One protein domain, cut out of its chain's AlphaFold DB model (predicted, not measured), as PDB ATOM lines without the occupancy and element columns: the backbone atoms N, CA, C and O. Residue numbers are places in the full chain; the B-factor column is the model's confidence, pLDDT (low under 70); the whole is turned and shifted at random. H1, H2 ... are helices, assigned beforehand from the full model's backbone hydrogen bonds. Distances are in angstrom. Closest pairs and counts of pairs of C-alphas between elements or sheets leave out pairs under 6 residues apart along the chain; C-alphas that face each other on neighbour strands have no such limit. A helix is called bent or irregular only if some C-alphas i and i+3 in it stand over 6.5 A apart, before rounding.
ATOM      1  N   GLU A  41     -17.628 -35.886 -24.102       62.47
ATOM      2  CA  GLU A  41     -17.817 -37.340 -24.206       62.47
ATOM      3  C   GLU A  41     -16.477 -38.099 -24.237       62.47
ATOM      4  O   GLU A  41     -16.362 -39.178 -23.669       62.47
ATOM      5  N   GLU A  42     -15.435 -37.533 -24.845       66.25
ATOM      6  CA  GLU A  42     -14.100 -38.143 -24.933       66.25
ATOM      7  C   GLU A  42     -13.308 -37.977 -23.629       66.25
ATOM      8  O   GLU A  42     -12.583 -38.884 -23.216       66.25
ATOM      9  N   ALA A  43     -13.483 -36.842 -22.945       65.25
ATOM     10  CA  ALA A  43     -12.926 -36.615 -21.614       65.25
ATOM     11  C   ALA A  43     -13.531 -37.573 -20.571       65.25
ATOM     12  O   ALA A  43     -12.827 -38.018 -19.664       65.25
ATOM     13  N   TYR A  44     -14.806 -37.943 -20.740       67.19
ATOM     14  CA  TYR A  44     -15.457 -38.975 -19.934       67.19
ATOM     15  C   TYR A  44     -14.748 -40.333 -20.077       67.19
ATOM     16  O   TYR A  44     -14.368 -40.924 -19.067       67.19
ATOM     17  N   TYR A  45     -14.447 -40.781 -21.304       65.19
ATOM     18  CA  TYR A  45     -13.668 -42.011 -21.531       65.19
ATOM     19  C   TYR A  45     -12.224 -41.912 -21.028       65.19
ATOM     20  O   TYR A  45     -11.689 -42.894 -20.513       65.19
ATOM     21  N   TRP A  46     -11.592 -40.741 -21.130       64.88
ATOM     22  CA  TRP A  46     -10.245 -40.520 -20.596       64.88
ATOM     23  C   TRP A  46     -10.203 -40.622 -19.064       64.88
ATOM     24  O   TRP A  46      -9.301 -41.251 -18.512       64.88
ATOM     25  N   MET A  47     -11.196 -40.058 -18.369       64.31
ATOM     26  CA  MET A  47     -11.308 -40.148 -16.910       64.31
ATOM     27  C   MET A  47     -11.597 -41.587 -16.457       64.31
ATOM     28  O   MET A  47     -10.986 -42.061 -15.503       64.31
ATOM     29  N   PHE A  48     -12.448 -42.310 -17.193       63.69
ATOM     30  CA  PHE A  48     -12.690 -43.742 -16.976       63.69
ATOM     31  C   PHE A  48     -11.433 -44.588 -17.185       63.69
ATOM     32  O   PHE A  48     -11.220 -45.565 -16.474       63.69
ATOM     33  N   ALA A  49     -10.559 -44.197 -18.113       57.66
ATOM     34  CA  ALA A  49      -9.308 -44.905 -18.337       57.66
ATOM     35  C   ALA A  49      -8.359 -44.857 -17.123       57.66
ATOM     36  O   ALA A  49      -7.538 -45.752 -16.947       57.66
ATOM     37  N   GLN A  50      -8.482 -43.858 -16.243       59.75
ATOM     38  CA  GLN A  50      -7.684 -43.808 -15.012       59.75
ATOM     39  C   GLN A  50      -8.159 -44.790 -13.929       59.75
ATOM     40  O   GLN A  50      -7.374 -45.148 -13.053       59.75
ATOM     41  N   GLN A  51      -9.410 -45.255 -13.993       58.88
ATOM     42  CA  GLN A  51      -9.985 -46.249 -13.083       58.88
ATOM     43  C   GLN A  51     -10.454 -47.456 -13.897       58.88
ATOM     44  O   GLN A  51     -11.645 -47.675 -14.094       58.88
ATOM     45  N   LEU A  52      -9.480 -48.215 -14.412       54.47
ATOM     46  CA  LEU A  52      -9.690 -49.385 -15.267       54.47
ATOM     47  C   LEU A  52     -10.296 -50.557 -14.467       54.47
ATOM     48  O   LEU A  52      -9.643 -51.562 -14.182       54.47
ATOM     49  N   GLU A  53     -11.553 -50.427 -14.062       57.00
ATOM     50  CA  GLU A  53     -12.314 -51.531 -13.497       57.00
ATOM     51  C   GLU A  53     -12.804 -52.431 -14.638       57.00
ATOM     52  O   GLU A  53     -13.392 -51.987 -15.623       57.00
ATOM     53  N   TRP A  54     -12.539 -53.733 -14.524       51.97
ATOM     54  CA  TRP A  54     -12.815 -54.736 -15.561       51.97
ATOM     55  C   TRP A  54     -14.315 -55.006 -15.785       51.97
ATOM     56  O   TRP A  54     -14.675 -55.829 -16.624       51.97
ATOM     57  N   GLY A  55     -15.186 -54.326 -15.038       53.09
ATOM     58  CA  GLY A  55     -16.624 -54.559 -14.984       53.09
ATOM     59  C   GLY A  55     -17.448 -53.300 -15.227       53.09
ATOM     60  O   GLY A  55     -18.342 -53.009 -14.440       53.09
ATOM     61  N   PHE A  56     -17.180 -52.552 -16.299       53.91
ATOM     62  CA  PHE A  56     -18.142 -51.546 -16.747       53.91
ATOM     63  C   PHE A  56     -19.318 -52.231 -17.443       53.91
ATOM     64  O   PHE A  56     -19.144 -52.935 -18.435       53.91
ATOM     65  N   LEU A  57     -20.513 -52.037 -16.882       46.53
ATOM     66  CA  LEU A  57     -21.736 -52.758 -17.239       46.53
ATOM     67  C   LEU A  57     -22.208 -52.501 -18.685       46.53
ATOM     68  O   LEU A  57     -22.937 -53.325 -19.223       46.53
ATOM     69  N   ASP A  58     -21.766 -51.402 -19.315       53.38
ATOM     70  CA  ASP A  58     -22.354 -50.924 -20.573       53.38
ATOM     71  C   ASP A  58     -21.372 -50.755 -21.750       53.38
ATOM     72  O   ASP A  58     -21.816 -50.795 -22.900       53.38
ATOM     73  N   HIS A  59     -20.051 -50.618 -21.539       58.16
ATOM     74  CA  HIS A  59     -19.089 -50.349 -22.628       58.16
ATOM     75  C   HIS A  59     -17.765 -51.128 -22.491       58.16
ATOM     76  O   HIS A  59     -17.217 -51.219 -21.392       58.16
ATOM     77  N   PRO A  60     -17.202 -51.660 -23.599       59.22
ATOM     78  CA  PRO A  60     -15.951 -52.410 -23.561       59.22
ATOM     79  C   PRO A  60     -14.775 -51.506 -23.131       59.22
ATOM     80  O   PRO A  60     -14.521 -50.487 -23.780       59.22
ATOM     81  N   PRO A  61     -13.984 -51.892 -22.104       63.44
ATOM     82  CA  PRO A  61     -12.878 -51.084 -21.567       63.44
ATOM     83  C   PRO A  61     -11.711 -50.919 -22.554       63.44
ATOM     84  O   PRO A  61     -10.770 -50.167 -22.308       63.44
ATOM     85  N   LEU A  62     -11.770 -51.618 -23.690       70.62
ATOM     86  CA  LEU A  62     -10.740 -51.633 -24.717       70.62
ATOM     87  C   LEU A  62     -10.460 -50.233 -25.287       70.62
ATOM     88  O   LEU A  62      -9.304 -49.882 -25.512       70.62
ATOM     89  N   VAL A  63     -11.504 -49.420 -25.472       72.12
ATOM     90  CA  VAL A  63     -11.371 -48.046 -25.986       72.12
ATOM     91  C   VAL A  63     -10.606 -47.175 -24.985       72.12
ATOM     92  O   VAL A  63      -9.642 -46.508 -25.358       72.12
ATOM     93  N   ALA A  64     -10.971 -47.255 -23.703       70.69
ATOM     94  CA  ALA A  64     -10.303 -46.535 -22.624       70.69
ATOM     95  C   ALA A  64      -8.833 -46.969 -22.470       70.69
ATOM     96  O   ALA A  64      -7.947 -46.121 -22.358       70.69
ATOM     97  N   PHE A  65      -8.554 -48.273 -22.565       74.88
ATOM     98  CA  PHE A  65      -7.194 -48.814 -22.514       74.88
ATOM     99  C   PHE A  65      -6.299 -48.254 -23.630       74.88
ATOM    100  O   PHE A  65      -5.196 -47.776 -23.365       74.88
ATOM    101  N   PHE A  66      -6.775 -48.267 -24.878       77.62
ATOM    102  CA  PHE A  66      -6.017 -47.729 -26.008       77.62
ATOM    103  C   PHE A  66      -5.804 -46.216 -25.905       77.62
ATOM    104  O   PHE A  66      -4.714 -45.728 -26.213       77.62
ATOM    105  N   THR A  67      -6.801 -45.475 -25.422       78.44
ATOM    106  CA  THR A  67      -6.672 -44.039 -25.156       78.44
ATOM    107  C   THR A  67      -5.627 -43.752 -24.078       78.44
ATOM    108  O   THR A  67      -4.782 -42.877 -24.274       78.44
ATOM    109  N   GLN A  68      -5.621 -44.498 -22.969       78.06
ATOM    110  CA  GLN A  68      -4.621 -44.334 -21.910       78.06
ATOM    111  C   GLN A  68      -3.219 -44.697 -22.390       78.06
ATOM    112  O   GLN A  68      -2.272 -43.968 -22.104       78.06
ATOM    113  N   LEU A  69      -3.086 -45.791 -23.145       81.50
ATOM    114  CA  LEU A  69      -1.814 -46.202 -23.726       81.50
ATOM    115  C   LEU A  69      -1.264 -45.090 -24.624       81.50
ATOM    116  O   LEU A  69      -0.116 -44.692 -24.470       81.50
ATOM    117  N   GLY A  70      -2.080 -44.533 -25.520       83.00
ATOM    118  CA  GLY A  70      -1.653 -43.447 -26.403       83.00
ATOM    119  C   GLY A  70      -1.309 -42.158 -25.657       83.00
ATOM    120  O   GLY A  70      -0.290 -41.532 -25.954       83.00
ATOM    121  N   TYR A  71      -2.098 -41.807 -24.641       82.62
ATOM    122  CA  TYR A  71      -1.835 -40.650 -23.789       82.62
ATOM    123  C   TYR A  71      -0.561 -40.808 -22.943       82.62
ATOM    124  O   TYR A  71       0.154 -39.834 -22.720       82.62
ATOM    125  N   PHE A  72      -0.236 -42.032 -22.513       82.81
ATOM    126  CA  PHE A  72       1.003 -42.335 -21.792       82.81
ATOM    127  C   PHE A  72       2.252 -42.035 -22.634       82.81
ATOM    128  O   PHE A  72       3.221 -41.484 -22.117       82.81
ATOM    129  N   TRP A  73       2.228 -42.353 -23.933       84.06
ATOM    130  CA  TRP A  73       3.337 -42.038 -24.845       84.06
ATOM    131  C   TRP A  73       3.368 -40.562 -25.250       84.06
ATOM    132  O   TRP A  73       4.441 -39.976 -25.391       84.06
ATOM    133  N   LEU A  74       2.195 -39.967 -25.467       85.25
ATOM    134  CA  LEU A  74       2.022 -38.601 -25.946       85.25
ATOM    135  C   LEU A  74       0.913 -37.934 -25.122       85.25
ATOM    136  O   LEU A  74      -0.257 -38.117 -25.454       85.25
ATOM    137  N   PRO A  75       1.236 -37.120 -24.100       82.94
ATOM    138  CA  PRO A  75       0.244 -36.475 -23.234       82.94
ATOM    139  C   PRO A  75      -0.415 -35.275 -23.937       82.94
ATOM    140  O   PRO A  75      -0.357 -34.134 -23.487       82.94
ATOM    141  N   THR A  76      -1.001 -35.525 -25.103       84.62
ATOM    142  CA  THR A  76      -1.651 -34.556 -25.986       84.62
ATOM    143  C   THR A  76      -2.957 -35.146 -26.520       84.62
ATOM    144  O   THR A  76      -3.174 -36.359 -26.468       84.62
ATOM    145  N   ASN A  77      -3.811 -34.298 -27.098       84.50
ATOM    146  CA  ASN A  77      -5.062 -34.723 -27.742       84.50
ATOM    147  C   ASN A  77      -4.827 -35.761 -28.853       84.50
ATOM    148  O   ASN A  77      -5.632 -36.672 -29.047       84.50
ATOM    149  N   LEU A  78      -3.684 -35.658 -29.539       84.81
ATOM    150  CA  LEU A  78      -3.249 -36.628 -30.536       84.81
ATOM    151  C   LEU A  78      -2.974 -37.995 -29.904       84.81
ATOM    152  O   LEU A  78      -3.439 -39.002 -30.426       84.81
ATOM    153  N   GLY A  79      -2.253 -38.046 -28.782       83.88
ATOM    154  CA  GLY A  79      -1.950 -39.309 -28.109       83.88
ATOM    155  C   GLY A  79      -3.207 -40.045 -27.661       83.88
ATOM    156  O   GLY A  79      -3.324 -41.245 -27.895       83.88
ATOM    157  N   ALA A  80      -4.197 -39.323 -27.133       82.44
ATOM    158  CA  ALA A  80      -5.477 -39.903 -26.720       82.44
ATOM    159  C   ALA A  80      -6.240 -40.607 -27.867       82.44
ATOM    160  O   ALA A  80      -6.943 -41.592 -27.630       82.44
ATOM    161  N   ARG A  81      -6.085 -40.126 -29.110       86.12
ATOM    162  CA  ARG A  81      -6.761 -40.655 -30.312       86.12
ATOM    163  C   ARG A  81      -5.853 -41.472 -31.232       86.12
ATOM    164  O   ARG A  81      -6.340 -42.075 -32.185       86.12
ATOM    165  N   LEU A  82      -4.552 -41.545 -30.946       85.88
ATOM    166  CA  LEU A  82      -3.553 -42.177 -31.811       85.88
ATOM    167  C   LEU A  82      -3.942 -43.611 -32.173       85.88
ATOM    168  O   LEU A  82      -3.921 -43.992 -33.340       85.88
ATOM    169  N   PHE A  83      -4.351 -44.394 -31.178       85.56
ATOM    170  CA  PHE A  83      -4.764 -45.775 -31.398       85.56
ATOM    171  C   PHE A  83      -6.082 -45.892 -32.172       85.56
ATOM    172  O   PHE A  83      -6.222 -46.838 -32.938       85.56
ATOM    173  N   MET A  84      -6.997 -44.923 -32.066       86.06
ATOM    174  CA  MET A  84      -8.228 -44.898 -32.873       86.06
ATOM    175  C   MET A  84      -7.904 -44.654 -34.350       86.06
ATOM    176  O   MET A  84      -8.404 -45.357 -35.226       86.06
ATOM    177  N   VAL A  85      -6.980 -43.731 -34.630       87.94
ATOM    178  CA  VAL A  85      -6.476 -43.491 -35.992       87.94
ATOM    179  C   VAL A  85      -5.775 -44.738 -36.544       87.94
ATOM    180  O   VAL A  85      -6.037 -45.138 -37.678       87.94
ATOM    181  N   LEU A  86      -4.923 -45.393 -35.746       88.81
ATOM    182  CA  LEU A  86      -4.226 -46.615 -36.160       88.81
ATOM    183  C   LEU A  86      -5.183 -47.784 -36.412       88.81
ATOM    184  O   LEU A  86      -5.003 -48.502 -37.395       88.81
ATOM    185  N   LEU A  87      -6.193 -47.970 -35.558       87.56
ATOM    186  CA  LEU A  87      -7.216 -48.999 -35.731       87.56
ATOM    187  C   LEU A  87      -8.044 -48.738 -36.991       87.56
ATOM    188  O   LEU A  87      -8.181 -49.649 -37.799       87.56
ATOM    189  N   SER A  88      -8.474 -47.496 -37.230       88.69
ATOM    190  CA  SER A  88      -9.187 -47.097 -38.454       88.69
ATOM    191  C   SER A  88      -8.372 -47.407 -39.723       88.69
ATOM    192  O   SER A  88      -8.857 -48.055 -40.657       88.69
ATOM    193  N   THR A  89      -7.085 -47.040 -39.746       90.12
ATOM    194  CA  THR A  89      -6.171 -47.396 -40.847       90.12
ATOM    195  C   THR A  89      -5.987 -48.914 -40.970       90.12
ATOM    196  O   THR A  89      -5.967 -49.456 -42.081       90.12
ATOM    197  N   GLY A  90      -5.870 -49.614 -39.841       88.94
ATOM    198  CA  GLY A  90      -5.766 -51.070 -39.767       88.94
ATOM    199  C   GLY A  90      -6.990 -51.776 -40.348       88.94
ATOM    200  O   GLY A  90      -6.827 -52.714 -41.127       88.94
ATOM    201  N   THR A  91      -8.196 -51.283 -40.063       88.56
ATOM    202  CA  THR A  91      -9.453 -51.798 -40.616       88.56
ATOM    203  C   THR A  91      -9.444 -51.721 -42.139       88.56
ATOM    204  O   THR A  91      -9.696 -52.730 -42.797       88.56
ATOM    205  N   PHE A  92      -9.058 -50.584 -42.730       88.88
ATOM    206  CA  PHE A  92      -8.933 -50.483 -44.190       88.88
ATOM    207  C   PHE A  92      -7.880 -51.435 -44.761       88.88
ATOM    208  O   PHE A  92      -8.105 -52.040 -45.813       88.88
ATOM    209  N   TYR A  93      -6.742 -51.596 -44.081       89.38
ATOM    210  CA  TYR A  93      -5.703 -52.534 -44.501       89.38
ATOM    211  C   TYR A  93      -6.199 -53.985 -44.488       89.38
ATOM    212  O   TYR A  93      -6.028 -54.699 -45.480       89.38
ATOM    213  N   VAL A  94      -6.833 -54.419 -43.396       88.00
ATOM    214  CA  VAL A  94      -7.402 -55.768 -43.271       88.00
ATOM    215  C   VAL A  94      -8.489 -55.970 -44.319       88.00
ATOM    216  O   VAL A  94      -8.434 -56.950 -45.052       88.00
ATOM    217  N   LEU A  95      -9.399 -55.010 -44.482       87.38
ATOM    218  CA  LEU A  95     -10.465 -55.065 -45.481       87.38
ATOM    219  C   LEU A  95      -9.913 -55.249 -46.900       87.38
ATOM    220  O   LEU A  95     -10.392 -56.096 -47.655       87.38
ATOM    221  N   TYR A  96      -8.866 -54.505 -47.255       87.00
ATOM    222  CA  TYR A  96      -8.194 -54.645 -48.544       87.00
ATOM    223  C   TYR A  96      -7.560 -56.031 -48.729       87.00
ATOM    224  O   TYR A  96      -7.635 -56.599 -49.819       87.00
ATOM    225  N   ARG A  97      -6.973 -56.597 -47.668       85.56
ATOM    226  CA  ARG A  97      -6.390 -57.948 -47.682       85.56
ATOM    227  C   ARG A  97      -7.440 -59.058 -47.706       85.56
ATOM    228  O   ARG A  97      -7.151 -60.106 -48.263       85.56
ATOM    229  N   THR A  98      -8.612 -58.850 -47.114       84.75
ATOM    230  CA  THR A  98      -9.692 -59.847 -47.068       84.75
ATOM    231  C   THR A  98     -10.505 -59.866 -48.358       84.75
ATOM    232  O   THR A  98     -10.860 -60.936 -48.838       84.75
ATOM    233  N   ILE A  99     -10.812 -58.694 -48.921       84.56
ATOM    234  CA  ILE A  99     -11.613 -58.588 -50.148       84.56
ATOM    235  C   ILE A  99     -10.766 -58.876 -51.393       84.56
ATOM    236  O   ILE A  99     -11.313 -59.310 -52.403       84.56
ATOM    237  N   GLU A 100      -9.457 -58.600 -51.335       80.31
ATOM    238  CA  GLU A 100      -8.548 -58.635 -52.490       80.31
ATOM    239  C   GLU A 100      -9.185 -57.946 -53.712       80.31
ATOM    240  O   GLU A 100      -9.411 -58.562 -54.761       80.31
ATOM    241  N   PRO A 101      -9.573 -56.661 -53.575       76.94
ATOM    242  CA  PRO A 101     -10.471 -56.026 -54.521       76.94
ATOM    243  C   PRO A 101      -9.847 -55.997 -55.912       76.94
ATOM    244  O   PRO A 101      -8.778 -55.424 -56.130       76.94
ATOM    245  N   ARG A 102     -10.592 -56.526 -56.887       77.06
ATOM    246  CA  ARG A 102     -10.204 -56.519 -58.305       77.06
ATOM    247  C   ARG A 102      -9.887 -55.111 -58.825       77.06
ATOM    248  O   ARG A 102      -9.109 -54.966 -59.762       77.06
ATOM    249  N   ASN A 103     -10.490 -54.078 -58.228       83.00
ATOM    250  CA  ASN A 103     -10.174 -52.681 -58.500       83.00
ATOM    251  C   ASN A 103     -10.091 -51.862 -57.191       83.00
ATOM    252  O   ASN A 103     -11.134 -51.504 -56.639       83.00
ATOM    253  N   PRO A 104      -8.891 -51.501 -56.698       83.06
ATOM    254  CA  PRO A 104      -8.730 -50.713 -55.473       83.06
ATOM    255  C   PRO A 104      -9.341 -49.316 -55.563       83.06
ATOM    256  O   PRO A 104      -9.720 -48.764 -54.536       83.06
ATOM    257  N   ARG A 105      -9.490 -48.745 -56.768       85.31
ATOM    258  CA  ARG A 105     -10.166 -47.447 -56.931       85.31
ATOM    259  C   ARG A 105     -11.605 -47.504 -56.441       85.31
ATOM    260  O   ARG A 105     -12.044 -46.559 -55.806       85.31
ATOM    261  N   LEU A 106     -12.302 -48.615 -56.696       85.88
ATOM    262  CA  LEU A 106     -13.685 -48.795 -56.266       85.88
ATOM    263  C   LEU A 106     -13.784 -48.803 -54.735       85.88
ATOM    264  O   LEU A 106     -14.602 -48.081 -54.171       85.88
ATOM    265  N   LEU A 107     -12.891 -49.544 -54.069       86.50
ATOM    266  CA  LEU A 107     -12.815 -49.568 -52.608       86.50
ATOM    267  C   LEU A 107     -12.569 -48.162 -52.042       86.50
ATOM    268  O   LEU A 107     -13.283 -47.734 -51.141       86.50
ATOM    269  N   ILE A 108     -11.608 -47.427 -52.612       87.38
ATOM    270  CA  ILE A 108     -11.298 -46.052 -52.195       87.38
ATOM    271  C   ILE A 108     -12.505 -45.134 -52.411       87.38
ATOM    272  O   ILE A 108     -12.842 -44.361 -51.522       87.38
ATOM    273  N   THR A 109     -13.198 -45.219 -53.549       87.31
ATOM    274  CA  THR A 109     -14.385 -44.386 -53.800       87.31
ATOM    275  C   THR A 109     -15.534 -44.693 -52.847       87.31
ATOM    276  O   THR A 109     -16.224 -43.771 -52.425       87.31
ATOM    277  N   MET A 110     -15.723 -45.958 -52.462       87.50
ATOM    278  CA  MET A 110     -16.734 -46.342 -51.473       87.50
ATOM    279  C   MET A 110     -16.364 -45.821 -50.079       87.50
ATOM    280  O   MET A 110     -17.210 -45.238 -49.407       87.50
ATOM    281  N   ALA A 111     -15.092 -45.953 -49.688       86.94
ATOM    282  CA  ALA A 111     -14.577 -45.409 -48.432       86.94
ATOM    283  C   ALA A 111     -14.729 -43.878 -48.368       86.94
ATOM    284  O   ALA A 111     -15.193 -43.333 -47.371       86.94
ATOM    285  N   LEU A 112     -14.404 -43.171 -49.455       86.50
ATOM    286  CA  LEU A 112     -14.576 -41.720 -49.544       86.50
ATOM    287  C   LEU A 112     -16.053 -41.300 -49.575       86.50
ATOM    288  O   LEU A 112     -16.405 -40.280 -48.992       86.50
ATOM    289  N   GLY A 113     -16.930 -42.083 -50.208       87.19
ATOM    290  CA  GLY A 113     -18.374 -41.822 -50.208       87.19
ATOM    291  C   GLY A 113     -18.995 -41.879 -48.809       87.19
ATOM    292  O   GLY A 113     -19.961 -41.175 -48.533       87.19
ATOM    293  N   LEU A 114     -18.399 -42.662 -47.909       85.38
ATOM    294  CA  LEU A 114     -18.802 -42.790 -46.509       85.38
ATOM    295  C   LEU A 114     -17.896 -41.992 -45.560       85.38
ATOM    296  O   LEU A 114     -17.861 -42.270 -44.362       85.38
ATOM    297  N   VAL A 115     -17.172 -40.983 -46.057       82.69
ATOM    298  CA  VAL A 115     -16.182 -40.246 -45.253       82.69
ATOM    299  C   VAL A 115     -16.774 -39.641 -43.980       82.69
ATOM    300  O   VAL A 115     -16.103 -39.648 -42.960       82.69
ATOM    301  N   ALA A 116     -18.029 -39.182 -43.990       75.31
ATOM    302  CA  ALA A 116     -18.678 -38.642 -42.793       75.31
ATOM    303  C   ALA A 116     -18.883 -39.714 -41.705       75.31
ATOM    304  O   ALA A 116     -18.703 -39.438 -40.522       75.31
ATOM    305  N   PHE A 117     -19.202 -40.947 -42.107       77.81
ATOM    306  CA  PHE A 117     -19.312 -42.088 -41.199       77.81
ATOM    307  C   PHE A 117     -17.930 -42.501 -40.674       77.81
ATOM    308  O   PHE A 117     -17.746 -42.716 -39.478       77.81
ATOM    309  N   HIS A 118     -16.928 -42.521 -41.553       81.25
ATOM    310  CA  HIS A 118     -15.556 -42.849 -41.179       81.25
ATOM    311  C   HIS A 118     -14.851 -41.736 -40.386       81.25
ATOM    312  O   HIS A 118     -13.964 -42.039 -39.601       81.25
ATOM    313  N   ALA A 119     -15.241 -40.468 -40.509       75.88
ATOM    314  CA  ALA A 119     -14.689 -39.378 -39.701       75.88
ATOM    315  C   ALA A 119     -15.014 -39.564 -38.211       75.88
ATOM    316  O   ALA A 119     -14.198 -39.237 -37.354       75.88
ATOM    317  N   GLY A 120     -16.170 -40.172 -37.911       73.44
ATOM    318  CA  GLY A 120     -16.515 -40.607 -36.561       73.44
ATOM    319  C   GLY A 120     -15.533 -41.635 -35.993       73.44
ATOM    320  O   GLY A 120     -15.327 -41.640 -34.786       73.44
ATOM    321  N   SER A 121     -14.868 -42.428 -36.849       74.06
ATOM    322  CA  SER A 121     -13.928 -43.476 -36.419       74.06
ATOM    323  C   SER A 121     -12.684 -42.956 -35.693       74.06
ATOM    324  O   SER A 121     -12.040 -43.709 -34.970       74.06
ATOM    325  N   PHE A 122     -12.351 -41.673 -35.859       77.31
ATOM    326  CA  PHE A 122     -11.201 -41.056 -35.196       77.31
ATOM    327  C   PHE A 122     -11.494 -40.591 -33.765       77.31
ATOM    328  O   PHE A 122     -10.563 -40.313 -33.009       77.31
TER     329      PHE A 122
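What this domain is: This is residues 41 to 122 of the 129 residues of an uncharacterized protein of Aureicoccus marinus (UniProt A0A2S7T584). A loose, elongated array of helices is built along one long kinked helix, H3, with H2 packed steeply on its first part and H1 set crosswise on H2. Beyond the far end of H3 the chain folds back through H4 and H5 as an open bow, which returns to H3 near its kink; residues 112 to 117 of the bow stick out. The printed part has 82 residues, with five named helices in the order H1, H2, H3, H4, H5 and no named strand, and its class is all helix. The whole is loose, with a radius of gyration of the C-alphas of 15.5 A, and spans 46 by 28 by 21 A.

Where its parts are: H1 is residues 41 to 50, 15.1 A from first to last C-alpha, and begins with C-alpha 41 at (-17.817, -37.340, -24.206). H2, residues 62 to 73, is 17.0 A long. H3, residues 77 to 99, is the longest at 33.4 A and begins with C-alpha 77 at (-5.062, -34.723, -27.742). It has a kink of 29 degrees near residue 84 and is irregular, with C-alphas 80 and 83 at 7.5 A from each other. H4 is residues 104 to 113, 14.1 A. H5, residues 115 to 122, is 11.3 A and ends with C-alpha 122 at (-11.201, -41.056, -35.196).

How they stand to each other: H1 touches residues 63 to 68 of H2 about perpendicular, at 77 degrees; the closest C-alphas, of Ala 49 and Ala 64, are 4.7 A apart. H2 touches residues 77 to 84 of H3 at a steep tilt of 57 degrees, opposite ways, closest at the C-alphas of Gly 70 and Gly 79, 4.5 A. H3 and H4 are close but not clearly touching, with the closest C-alphas, of Tyr 96 and Leu 107, at 8.0 A. H5 touches residues 81 to 88 of H3 at a steep tilt of 56 degrees, opposite ways, closest at the C-alphas of Val 85 and Phe 122, 5.4 A. The helix packing is mostly crossed: none of these three touching pairs is at a shallow tilt. H1 and H2 are each apart from H4 and H5. In H2 and H4 every O i to N i+4 pair is within hydrogen-bond range; H1 has 5 of 6, H3 17 of 19 and H5 1 of 4, while H5 has 4 of 5 O i to N i+3 pairs within range.

The domain as a whole: The two C-alphas farthest apart, of Gln 51 and Arg 102, are 46.4 A apart. The printed part has no cut. The link from H1 to H2, 11 residues, is long; those from H2 to H3, H3 to H4 and H4 to H5 are tight. Mean pLDDT of the printed part is 77.0, and residues 41 to 61 are under 70.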